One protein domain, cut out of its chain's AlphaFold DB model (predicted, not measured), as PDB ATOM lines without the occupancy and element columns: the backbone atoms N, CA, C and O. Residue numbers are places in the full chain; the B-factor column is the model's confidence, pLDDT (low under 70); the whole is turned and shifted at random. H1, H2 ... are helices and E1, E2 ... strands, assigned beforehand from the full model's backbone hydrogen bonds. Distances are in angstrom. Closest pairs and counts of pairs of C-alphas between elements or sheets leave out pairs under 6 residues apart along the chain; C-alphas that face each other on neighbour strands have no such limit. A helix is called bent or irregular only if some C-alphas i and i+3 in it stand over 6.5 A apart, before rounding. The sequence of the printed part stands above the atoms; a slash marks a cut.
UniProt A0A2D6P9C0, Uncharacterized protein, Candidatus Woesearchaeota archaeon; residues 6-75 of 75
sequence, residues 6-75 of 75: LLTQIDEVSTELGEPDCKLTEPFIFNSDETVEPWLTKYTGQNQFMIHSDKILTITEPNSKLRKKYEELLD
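What this domain is: This is residues 6 to 75 of the 75 residues of an uncharacterized protein of Candidatus Woesearchaeota archaeon (UniProt A0A2D6P9C0). Look first for a small, twisted sheet built round one long, sharply bent strand, E2, with E1 along one side of it and the short strands E3 and E4 beside different parts of its other side. A single helix, H1, crosses one face of this sheet over E1 and E2, and a long link from E4 leads to it. The 70 printed residues hold four named strands and then one named helix, in a mixed class with under half of the residues in named elements. The branched sheet is antiparallel; the whole is only just compact, close to loose, with a radius of gyration of the C-alphas of 12.8 A and spans of 37 by 27 by 23 A.

How they stand to each other: Start at E2, residues 22 to 30, which bends by 82 degrees at residue 26. E1, residues 6 to 12, forms a hairpin with it; N 9 and O 25 are 3.1 A apart, within hydrogen-bond range. On the other side of E2, E3, residues 36 to 38, forms a second hairpin, with N 29 and O 37 at 2.8 A. E1, E2 and E3 are a meander, each strand the antiparallel neighbour of the one before. E4, residues 48 to 51, is on the same side of E2 as E3, with N 24 and O 49 at 2.8 A, but E3 and E4 are apart. H1, residues 64 to 74, is on the sheet at a height of 9.2 A, across the strands at 79 degrees to E1 on the local plane; the closest C-alphas of E1 and H1 are those of Leu 7 and Tyr 70, 7.4 A. In H1 every O i to N i+4 pair is within hydrogen-bond range.

Where its parts are: Find C-alpha 6 at (13.289, 46.629, -36.650), where E1 begins its 15.8 A. E2 spans 19.0 A, E3 7.0 A and E4 10.0 A. H1 runs 15.7 A to C-alpha 74 at (8.173, 41.999, -23.267).

The domain as a whole: The C-alphas of Glu 16 and Asp 33, the two farthest apart, are 38.5 A apart. The printed part has no cut; the link from E4 to H1, residues 52 to 63, is long. No printed residue of this model has a pLDDT under 70.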
ATOM      1  N   LEU A   6      13.283  46.674 -38.106       96.25
ATOM      2  CA  LEU A   6      13.289  46.629 -36.650       96.25
ATOM      3  C   LEU A   6      11.880  46.860 -36.107       96.25
ATOM      4  O   LEU A   6      11.127  47.678 -36.631       96.25
ATOM      5  N   LEU A   7      11.560  46.143 -35.038       96.81
ATOM      6  CA  LEU A   7      10.371  46.328 -34.221       96.81
ATOM      7  C   LEU A   7      10.831  46.782 -32.838       96.81
ATOM      8  O   LEU A   7      11.633  46.096 -32.210       96.81
ATOM      9  N   THR A   8      10.407  47.966 -32.407       97.75
ATOM     10  CA  THR A   8      10.940  48.621 -31.207       97.75
ATOM     11  C   THR A   8      10.004  49.730 -30.740       97.75
ATOM     12  O   THR A   8       9.212  50.251 -31.528       97.75
ATOM     13  N   GLN A   9      10.121  50.120 -29.474       97.44
ATOM     14  CA  GLN A   9       9.619  51.409 -29.005       97.44
ATOM     15  C   GLN A   9      10.650  52.488 -29.355       97.44
ATOM     16  O   GLN A   9      11.830  52.334 -29.032       97.44
ATOM     17  N   ILE A  10      10.215  53.564 -30.009       97.25
ATOM     18  CA  ILE A  10      11.088  54.653 -30.451       97.25
ATOM     19  C   ILE A  10      10.683  55.973 -29.794       97.25
ATOM     20  O   ILE A  10       9.524  56.368 -29.859       97.25
ATOM     21  N   ASP A  11      11.660  56.651 -29.196       97.31
ATOM     22  CA  ASP A  11      11.527  58.010 -28.672       97.31
ATOM     23  C   ASP A  11      12.522  58.923 -29.399       97.31
ATOM     24  O   ASP A  11      13.706  58.593 -29.495       97.31
ATOM     25  N   GLU A  12      12.078  60.087 -29.869       95.25
ATOM     26  CA  GLU A  12      12.994  61.145 -30.306       95.25
ATOM     27  C   GLU A  12      13.539  61.879 -29.074       95.25
ATOM     28  O   GLU A  12      12.796  62.223 -28.150       95.25
ATOM     29  N   VAL A  13      14.850  62.096 -29.037       95.81
ATOM     30  CA  VAL A  13      15.558  62.684 -27.901       95.81
ATOM     31  C   VAL A  13      16.304  63.919 -28.376       95.81
ATOM     32  O   VAL A  13      17.040  63.879 -29.357       95.81
ATOM     33  N   SER A  14      16.153  65.027 -27.654       94.06
ATOM     34  CA  SER A  14      16.937  66.232 -27.920       94.06
ATOM     35  C   SER A  14      18.401  66.002 -27.548       94.06
ATOM     36  O   SER A  14      18.720  65.818 -26.372       94.06
ATOM     37  N   THR A  15      19.283  66.036 -28.542       94.00
ATOM     38  CA  THR A  15      20.733  65.874 -28.376       94.00
ATOM     39  C   THR A  15      21.500  66.989 -29.090       94.00
ATOM     40  O   THR A  15      20.913  67.885 -29.702       94.00
ATOM     41  N   GLU A  16      22.823  67.004 -28.931       93.75
ATOM     42  CA  GLU A  16      23.680  67.974 -29.609       93.75
ATOM     43  C   GLU A  16      23.817  67.651 -31.103       93.75
ATOM     44  O   GLU A  16      23.627  66.517 -31.546       93.75
ATOM     45  N   LEU A  17      24.163  68.658 -31.909       90.44
ATOM     46  CA  LEU A  17      24.359  68.463 -33.342       90.44
ATOM     47  C   LEU A  17      25.461  67.426 -33.595       90.44
ATOM     48  O   LEU A  17      26.620  67.649 -33.252       90.44
ATOM     49  N   GLY A  18      25.100  66.345 -34.283       89.00
ATOM     50  CA  GLY A  18      26.022  65.258 -34.609       89.00
ATOM     51  C   GLY A  18      25.960  64.076 -33.647       89.00
ATOM     52  O   GLY A  18      26.627  63.083 -33.915       89.00
ATOM     53  N   GLU A  19      25.135  64.142 -32.601       96.25
ATOM     54  CA  GLU A  19      24.831  63.006 -31.733       96.25
ATOM     55  C   GLU A  19      23.607  62.221 -32.240       96.25
ATOM     56  O   GLU A  19      22.795  62.739 -33.015       96.25
ATOM     57  N   PRO A  20      23.465  60.943 -31.856       97.12
ATOM     58  CA  PRO A  20      22.232  60.194 -32.063       97.12
ATOM     59  C   PRO A  20      21.026  60.882 -31.407       97.12
ATOM     60  O   PRO A  20      21.126  61.376 -30.287       97.12
ATOM     61  N   ASP A  21      19.879  60.877 -32.073       96.94
ATOM     62  CA  ASP A  21      18.663  61.624 -31.708       96.94
ATOM     63  C   ASP A  21      17.414  60.731 -31.593       96.94
ATOM     64  O   ASP A  21      16.340  61.207 -31.242       96.94
ATOM     65  N   CYS A  22      17.529  59.422 -31.832       97.12
ATOM     66  CA  CYS A  22      16.467  58.448 -31.585       97.12
ATOM     67  C   CYS A  22      16.922  57.400 -30.568       97.12
ATOM     68  O   CYS A  22      17.980  56.785 -30.723       97.12
ATOM     69  N   LYS A  23      16.092  57.139 -29.558       97.94
ATOM     70  CA  LYS A  23      16.269  56.034 -28.613       97.94
ATOM     71  C   LYS A  23      15.367  54.875 -29.013       97.94
ATOM     72  O   LYS A  23      14.148  55.015 -29.030       97.94
ATOM     73  N   LEU A  24      15.967  53.723 -29.285       98.00
ATOM     74  CA  LEU A  24      15.277  52.453 -29.490       98.00
ATOM     75  C   LEU A  24      15.267  51.679 -28.171       98.00
ATOM     76  O   LEU A  24      16.322  51.496 -27.560       98.00
ATOM     77  N   THR A  25      14.097  51.214 -27.745       97.88
ATOM     78  CA  THR A  25      13.921  50.381 -26.547       97.88
ATOM     79  C   THR A  25      13.368  49.026 -26.952       97.88
ATOM     80  O   THR A  25      12.412  48.953 -27.728       97.88
ATOM     81  N   GLU A  26      14.001  47.969 -26.443       97.38
ATOM     82  CA  GLU A  26      13.716  46.568 -26.772       97.38
ATOM     83  C   GLU A  26      13.638  46.328 -28.291       97.38
ATOM     84  O   GLU A  26      12.600  45.921 -28.810       97.38
ATOM     85  N   PRO A  27      14.690  46.653 -29.067       97.38
ATOM     86  CA  PRO A  27      14.657  46.437 -30.503       97.38
ATOM     87  C   PRO A  27      14.815  44.961 -30.863       97.38
ATOM     88  O   PRO A  27      15.744  44.282 -30.420       97.38
ATOM     89  N   PHE A  28      13.967  44.501 -31.777       97.12
ATOM     90  CA  PHE A  28      14.050  43.178 -32.380       97.12
ATOM     91  C   PHE A  28      14.145  43.268 -33.900       97.12
ATOM     92  O   PHE A  28      13.528  44.127 -34.529       97.12
ATOM     93  N   ILE A  29      14.889  42.347 -34.504       95.88
ATOM     94  CA  ILE A  29      14.945  42.156 -35.953       95.88
ATOM     95  C   ILE A  29      13.692  41.402 -36.382       95.88
ATOM     96  O   ILE A  29      13.402  40.341 -35.831       95.88
ATOM     97  N   PHE A  30      12.977  41.921 -37.380       94.56
ATOM     98  CA  PHE A  30      11.908  41.190 -38.056       94.56
ATOM     99  C   PHE A  30      12.442  40.575 -39.351       94.56
ATOM    100  O   PHE A  30      12.767  41.283 -40.308       94.56
ATOM    101  N   ASN A  31      12.552  39.249 -39.365       91.81
ATOM    102  CA  ASN A  31      13.104  38.493 -40.481       91.81
ATOM    103  C   ASN A  31      12.030  38.163 -41.530       91.81
ATOM    104  O   ASN A  31      10.827  38.168 -41.267       91.81
ATOM    105  N   SER A  32      12.472  37.839 -42.747       88.12
ATOM    106  CA  SER A  32      11.581  37.504 -43.868       88.12
ATOM    107  C   SER A  32      10.750  36.235 -43.650       88.12
ATOM    108  O   SER A  32       9.750  36.037 -44.332       88.12
ATOM    109  N   ASP A  33      11.166  35.372 -42.726       90.44
ATOM    110  CA  ASP A  33      10.459  34.156 -42.310       90.44
ATOM    111  C   ASP A  33       9.446  34.410 -41.173       90.44
ATOM    112  O   ASP A  33       8.980  33.475 -40.524       90.44
ATOM    113  N   GLU A  34       9.105  35.679 -40.925       85.69
ATOM    114  CA  GLU A  34       8.258  36.157 -39.828       85.69
ATOM    115  C   GLU A  34       8.824  35.906 -38.416       85.69
ATOM    116  O   GLU A  34       8.114  36.119 -37.422       85.69
ATOM    117  N   THR A  35      10.087  35.483 -38.275       90.75
ATOM    118  CA  THR A  35      10.735  35.365 -36.960       90.75
ATOM    119  C   THR A  35      11.128  36.733 -36.404       90.75
ATOM    120  O   THR A  35      11.278  37.715 -37.135       90.75
ATOM    121  N   VAL A  36      11.214  36.806 -35.074       92.81
ATOM    122  CA  VAL A  36      11.610  38.012 -34.345       92.81
ATOM    123  C   VAL A  36      12.744  37.619 -33.410       92.81
ATOM    124  O   VAL A  36      12.586  36.671 -32.642       92.81
ATOM    125  N   GLU A  37      13.879  38.306 -33.496       93.75
ATOM    126  CA  GLU A  37      15.061  38.034 -32.666       93.75
ATOM    127  C   GLU A  37      15.599  39.325 -32.027       93.75
ATOM    128  O   GLU A  37      15.568  40.370 -32.680       93.75
ATOM    129  N   PRO A  38      16.097  39.297 -30.775       94.69
ATOM    130  CA  PRO A  38      16.653  40.488 -30.136       94.69
ATOM    131  C   PRO A  38      17.814  41.075 -30.942       94.69
ATOM    132  O   PRO A  38      18.719  40.361 -31.390       94.69
ATOM    133  N   TRP A  39      17.813  42.393 -31.122       96.06
ATOM    134  CA  TRP A  39      18.831  43.065 -31.916       96.06
ATOM    135  C   TRP A  39      20.185  43.075 -31.193       96.06
ATOM    136  O   TRP A  39      20.273  43.319 -29.996       96.06
ATOM    137  N   LEU A  40      21.264  42.796 -31.934       94.75
ATOM    138  CA  LEU A  40      22.658  42.855 -31.462       94.75
ATOM    139  C   LEU A  40      23.016  41.965 -30.253       94.75
ATOM    140  O   LEU A  40      24.111  42.106 -29.710       94.75
ATOM    141  N   THR A  41      22.188  40.975 -29.900       92.94
ATOM    142  CA  THR A  41      22.419  40.094 -28.732       92.94
ATOM    143  C   THR A  41      23.750  39.321 -28.779       92.94
ATOM    144  O   THR A  41      24.304  38.931 -27.758       92.94
ATOM    145  N   LYS A  42      24.322  39.135 -29.979       94.06
ATOM    146  CA  LYS A  42      25.646  38.515 -30.176       94.06
ATOM    147  C   LYS A  42      26.811  39.389 -29.695       94.06
ATOM    148  O   LYS A  42      27.922  38.884 -29.563       94.06
ATOM    149  N   TYR A  43      26.576  40.684 -29.491       95.25
ATOM    150  CA  TYR A  43      27.612  41.685 -29.227       95.25
ATOM    151  C   TYR A  43      27.389  42.453 -27.921       95.25
ATOM    152  O   TYR A  43      28.351  42.964 -27.355       95.25
ATOM    153  N   THR A  44      26.147  42.548 -27.436       96.06
ATOM    154  CA  THR A  44      25.811  43.278 -26.209       96.06
ATOM    155  C   THR A  44      24.583  42.685 -25.517       96.06
ATOM    156  O   THR A  44      23.721  42.097 -26.164       96.06
ATOM    157  N   GLY A  45      24.512  42.856 -24.194       95.06
ATOM    158  CA  GLY A  45      23.324  42.570 -23.381       95.06
ATOM    159  C   GLY A  45      22.439  43.798 -23.141       95.06
ATOM    160  O   GLY A  45      21.537  43.746 -22.314       95.06
ATOM    161  N   GLN A  46      22.733  44.922 -23.799       95.88
ATOM    162  CA  GLN A  46      21.900  46.120 -23.744       95.88
ATOM    163  C   GLN A  46      20.608  45.921 -24.537       95.88
ATOM    164  O   GLN A  46      20.598  45.277 -25.582       95.88
ATOM    165  N   ASN A  47      19.540  46.543 -24.055       94.81
ATOM    166  CA  ASN A  47      18.215  46.584 -24.673       94.81
ATOM    167  C   ASN A  47      17.792  48.009 -25.072       94.81
ATOM    168  O   ASN A  47      16.681  48.223 -25.551       94.81
ATOM    169  N   GLN A  48      18.669  48.993 -24.869       97.56
ATOM    170  CA  GLN A  48      18.454  50.389 -25.230       97.56
ATOM    171  C   GLN A  48      19.600  50.868 -26.106       97.56
ATOM    172  O   GLN A  48      20.770  50.671 -25.774       97.56
ATOM    173  N   PHE A  49      19.254  51.503 -27.221       97.50
ATOM    174  CA  PHE A  49      20.214  51.922 -28.231       97.50
ATOM    175  C   PHE A  49      19.895  53.324 -28.712       97.50
ATOM    176  O   PHE A  49      18.742  53.650 -28.979       97.50
ATOM    177  N   MET A  50      20.934  54.132 -28.869       97.06
ATOM    178  CA  MET A  50      20.826  55.436 -29.499       97.06
ATOM    179  C   MET A  50      21.222  55.302 -30.973       97.06
ATOM    180  O   MET A  50      22.269  54.728 -31.282       97.06
ATOM    181  N   ILE A  51      20.390  55.804 -31.884       95.88
ATOM    182  CA  ILE A  51      20.628  55.795 -33.331       95.88
ATOM    183  C   ILE A  51      20.354  57.181 -33.914       95.88
ATOM    184  O   ILE A  51      19.497  57.909 -33.422       95.88
ATOM    185  N   HIS A  52      21.081  57.544 -34.967       96.25
ATOM    186  CA  HIS A  52      20.731  58.720 -35.755       96.25
ATOM    187  C   HIS A  52      19.477  58.442 -36.587       96.25
ATOM    188  O   HIS A  52      19.409  57.447 -37.317       96.25
ATOM    189  N   SER A  53      18.517  59.354 -36.519       93.31
ATOM    190  CA  SER A  53      17.279  59.364 -37.291       93.31
ATOM    191  C   SER A  53      17.543  59.267 -38.797       93.31
ATOM    192  O   SER A  53      16.824  58.568 -39.507       93.31
ATOM    193  N   ASP A  54      18.647  59.848 -39.282       93.12
ATOM    194  CA  ASP A  54      19.078  59.802 -40.687       93.12
ATOM    195  C   ASP A  54      19.448  58.390 -41.197       93.12
ATOM    196  O   ASP A  54      19.599  58.177 -42.404       93.12
ATOM    197  N   LYS A  55      19.602  57.410 -40.296       94.62
ATOM    198  CA  LYS A  55      19.804  55.993 -40.634       94.62
ATOM    199  C   LYS A  55      18.494  55.216 -40.729       94.62
ATOM    200  O   LYS A  55      18.509  54.082 -41.213       94.62
ATOM    201  N   ILE A  56      17.375  55.811 -40.323       94.88
ATOM    202  CA  ILE A  56      16.045  55.218 -40.406       94.88
ATOM    203  C   ILE A  56      15.369  55.724 -41.678       94.88
ATOM    204  O   ILE A  56      15.079  56.905 -41.832       94.88
ATOM    205  N   LEU A  57      15.099  54.813 -42.613       95.69
ATOM    206  CA  LEU A  57      14.474  55.189 -43.882       95.69
ATOM    207  C   LEU A  57      12.969  55.450 -43.743       95.69
ATOM    208  O   LEU A  57      12.407  56.286 -44.448       95.69
ATOM    209  N   THR A  58      12.278  54.671 -42.913       95.31
ATOM    210  CA  THR A  58      10.820  54.730 -42.771       95.31
ATOM    211  C   THR A  58      10.429  54.266 -41.378       95.31
ATOM    212  O   THR A  58      10.932  53.250 -40.904       95.31
ATOM    213  N   ILE A  59       9.513  55.001 -40.753       96.19
ATOM    214  CA  ILE A  59       8.890  54.657 -39.475       96.19
ATOM    215  C   ILE A  59       7.406  54.435 -39.747       96.19
ATOM    216  O   ILE A  59       6.770  55.223 -40.450       96.19
ATOM    217  N   THR A  60       6.859  53.340 -39.235       96.62
ATOM    218  CA  THR A  60       5.443  53.015 -39.385       96.62
ATOM    219  C   THR A  60       4.973  52.144 -38.232       96.62
ATOM    220  O   THR A  60       5.767  51.434 -37.617       96.62
ATOM    221  N   GLU A  61       3.674  52.193 -37.961       96.75
ATOM    222  CA  GLU A  61       3.050  51.366 -36.938       96.75
ATOM    223  C   GLU A  61       2.907  49.914 -37.423       96.75
ATOM    224  O   GLU A  61       2.486  49.674 -38.562       96.75
ATOM    225  N   PRO A  62       3.215  48.916 -36.576       95.62
ATOM    226  CA  PRO A  62       3.006  47.519 -36.920       95.62
ATOM    227  C   PRO A  62       1.510  47.186 -37.012       95.62
ATOM    228  O   PRO A  62       0.661  47.762 -36.329       95.62
ATOM    229  N   ASN A  63       1.172  46.178 -37.817       95.81
ATOM    230  CA  ASN A  63      -0.175  45.608 -37.800       95.81
ATOM    231  C   ASN A  63      -0.469  44.890 -36.463       95.81
ATOM    232  O   ASN A  63       0.432  44.591 -35.680       95.81
ATOM    233  N   SER A  64      -1.741  44.557 -36.219       96.75
ATOM    234  CA  SER A  64      -2.188  43.943 -34.958       96.75
ATOM    235  C   SER A  64      -1.489  42.621 -34.616       96.75
ATOM    236  O   SER A  64      -1.194  42.378 -33.448       96.75
ATOM    237  N   LYS A  65      -1.183  41.781 -35.616       94.06
ATOM    238  CA  LYS A  65      -0.461  40.510 -35.423       94.06
ATOM    239  C   LYS A  65       0.962  40.763 -34.916       94.06
ATOM    240  O   LYS A  65       1.381  40.135 -33.948       94.06
ATOM    241  N   LEU A  66       1.692  41.672 -35.563       94.00
ATOM    242  CA  LEU A  66       3.081  41.969 -35.214       94.00
ATOM    243  C   LEU A  66       3.181  42.724 -33.882       94.00
ATOM    244  O   LEU A  66       4.063  42.427 -33.084       94.00
ATOM    245  N   ARG A  67       2.230  43.623 -33.606       95.12
ATOM    246  CA  ARG A  67       2.121  44.311 -32.317       95.12
ATOM    247  C   ARG A  67       1.927  43.336 -31.155       95.12
ATOM    248  O   ARG A  67       2.681  43.395 -30.195       95.12
ATOM    249  N   LYS A  68       0.974  42.404 -31.263       95.12
ATOM    250  CA  LYS A  68       0.731  41.393 -30.220       95.12
ATOM    251  C   LYS A  68       1.966  40.523 -29.972       95.12
ATOM    252  O   LYS A  68       2.308  40.255 -28.830       95.12
ATOM    253  N   LYS A  69       2.659  40.130 -31.047       93.44
ATOM    254  CA  LYS A  69       3.917  39.375 -30.956       93.44
ATOM    255  C   LYS A  69       5.009  40.157 -30.222       93.44
ATOM    256  O   LYS A  69       5.780  39.552 -29.494       93.44
ATOM    257  N   TYR A  70       5.092  41.469 -30.430       95.12
ATOM    258  CA  TYR A  70       6.026  42.328 -29.703       95.12
ATOM    259  C   TYR A  70       5.693  42.402 -28.215       95.12
ATOM    260  O   TYR A  70       6.577  42.210 -27.396       95.12
ATOM    261  N   GLU A  71       4.424  42.633 -27.875       94.81
ATOM    262  CA  GLU A  71       3.954  42.697 -26.485       94.81
ATOM    263  C   GLU A  71       4.263  41.383 -25.734       94.81
ATOM    264  O   GLU A  71       4.832  41.429 -24.652       94.81
ATOM    265  N   GLU A  72       4.036  40.222 -26.362       95.00
ATOM    266  CA  GLU A  72       4.367  38.899 -25.795       95.00
ATOM    267  C   GLU A  72       5.874  38.660 -25.564       95.00
ATOM    268  O   GLU A  72       6.232  37.770 -24.799       95.00
ATOM    269  N   LEU A  73       6.764  39.397 -26.240       92.69
ATOM    270  CA  LEU A  73       8.216  39.306 -26.025       92.69
ATOM    271  C   LEU A  73       8.698  40.163 -24.848       92.69
ATOM    272  O   LEU A  73       9.846  40.009 -24.430       92.69
ATOM    273  N   LEU A  74       7.860  41.087 -24.368       91.00
ATOM    274  CA  LEU A  74       8.173  41.999 -23.267       91.00
ATOM    275  C   LEU A  74       7.607  41.538 -21.917       91.00
ATOM    276  O   LEU A  74       8.038  42.063 -20.888       91.00
ATOM    277  N   ASP A  75       6.650  40.608 -21.938       82.06
ATOM    278  CA  ASP A  75       6.048  39.968 -20.760       82.06
ATOM    279  C   ASP A  75       6.973  38.899 -20.143       82.06
ATOM    280  O   ASP A  75       7.050  38.838 -18.891       82.06
TER     281      ASP A  75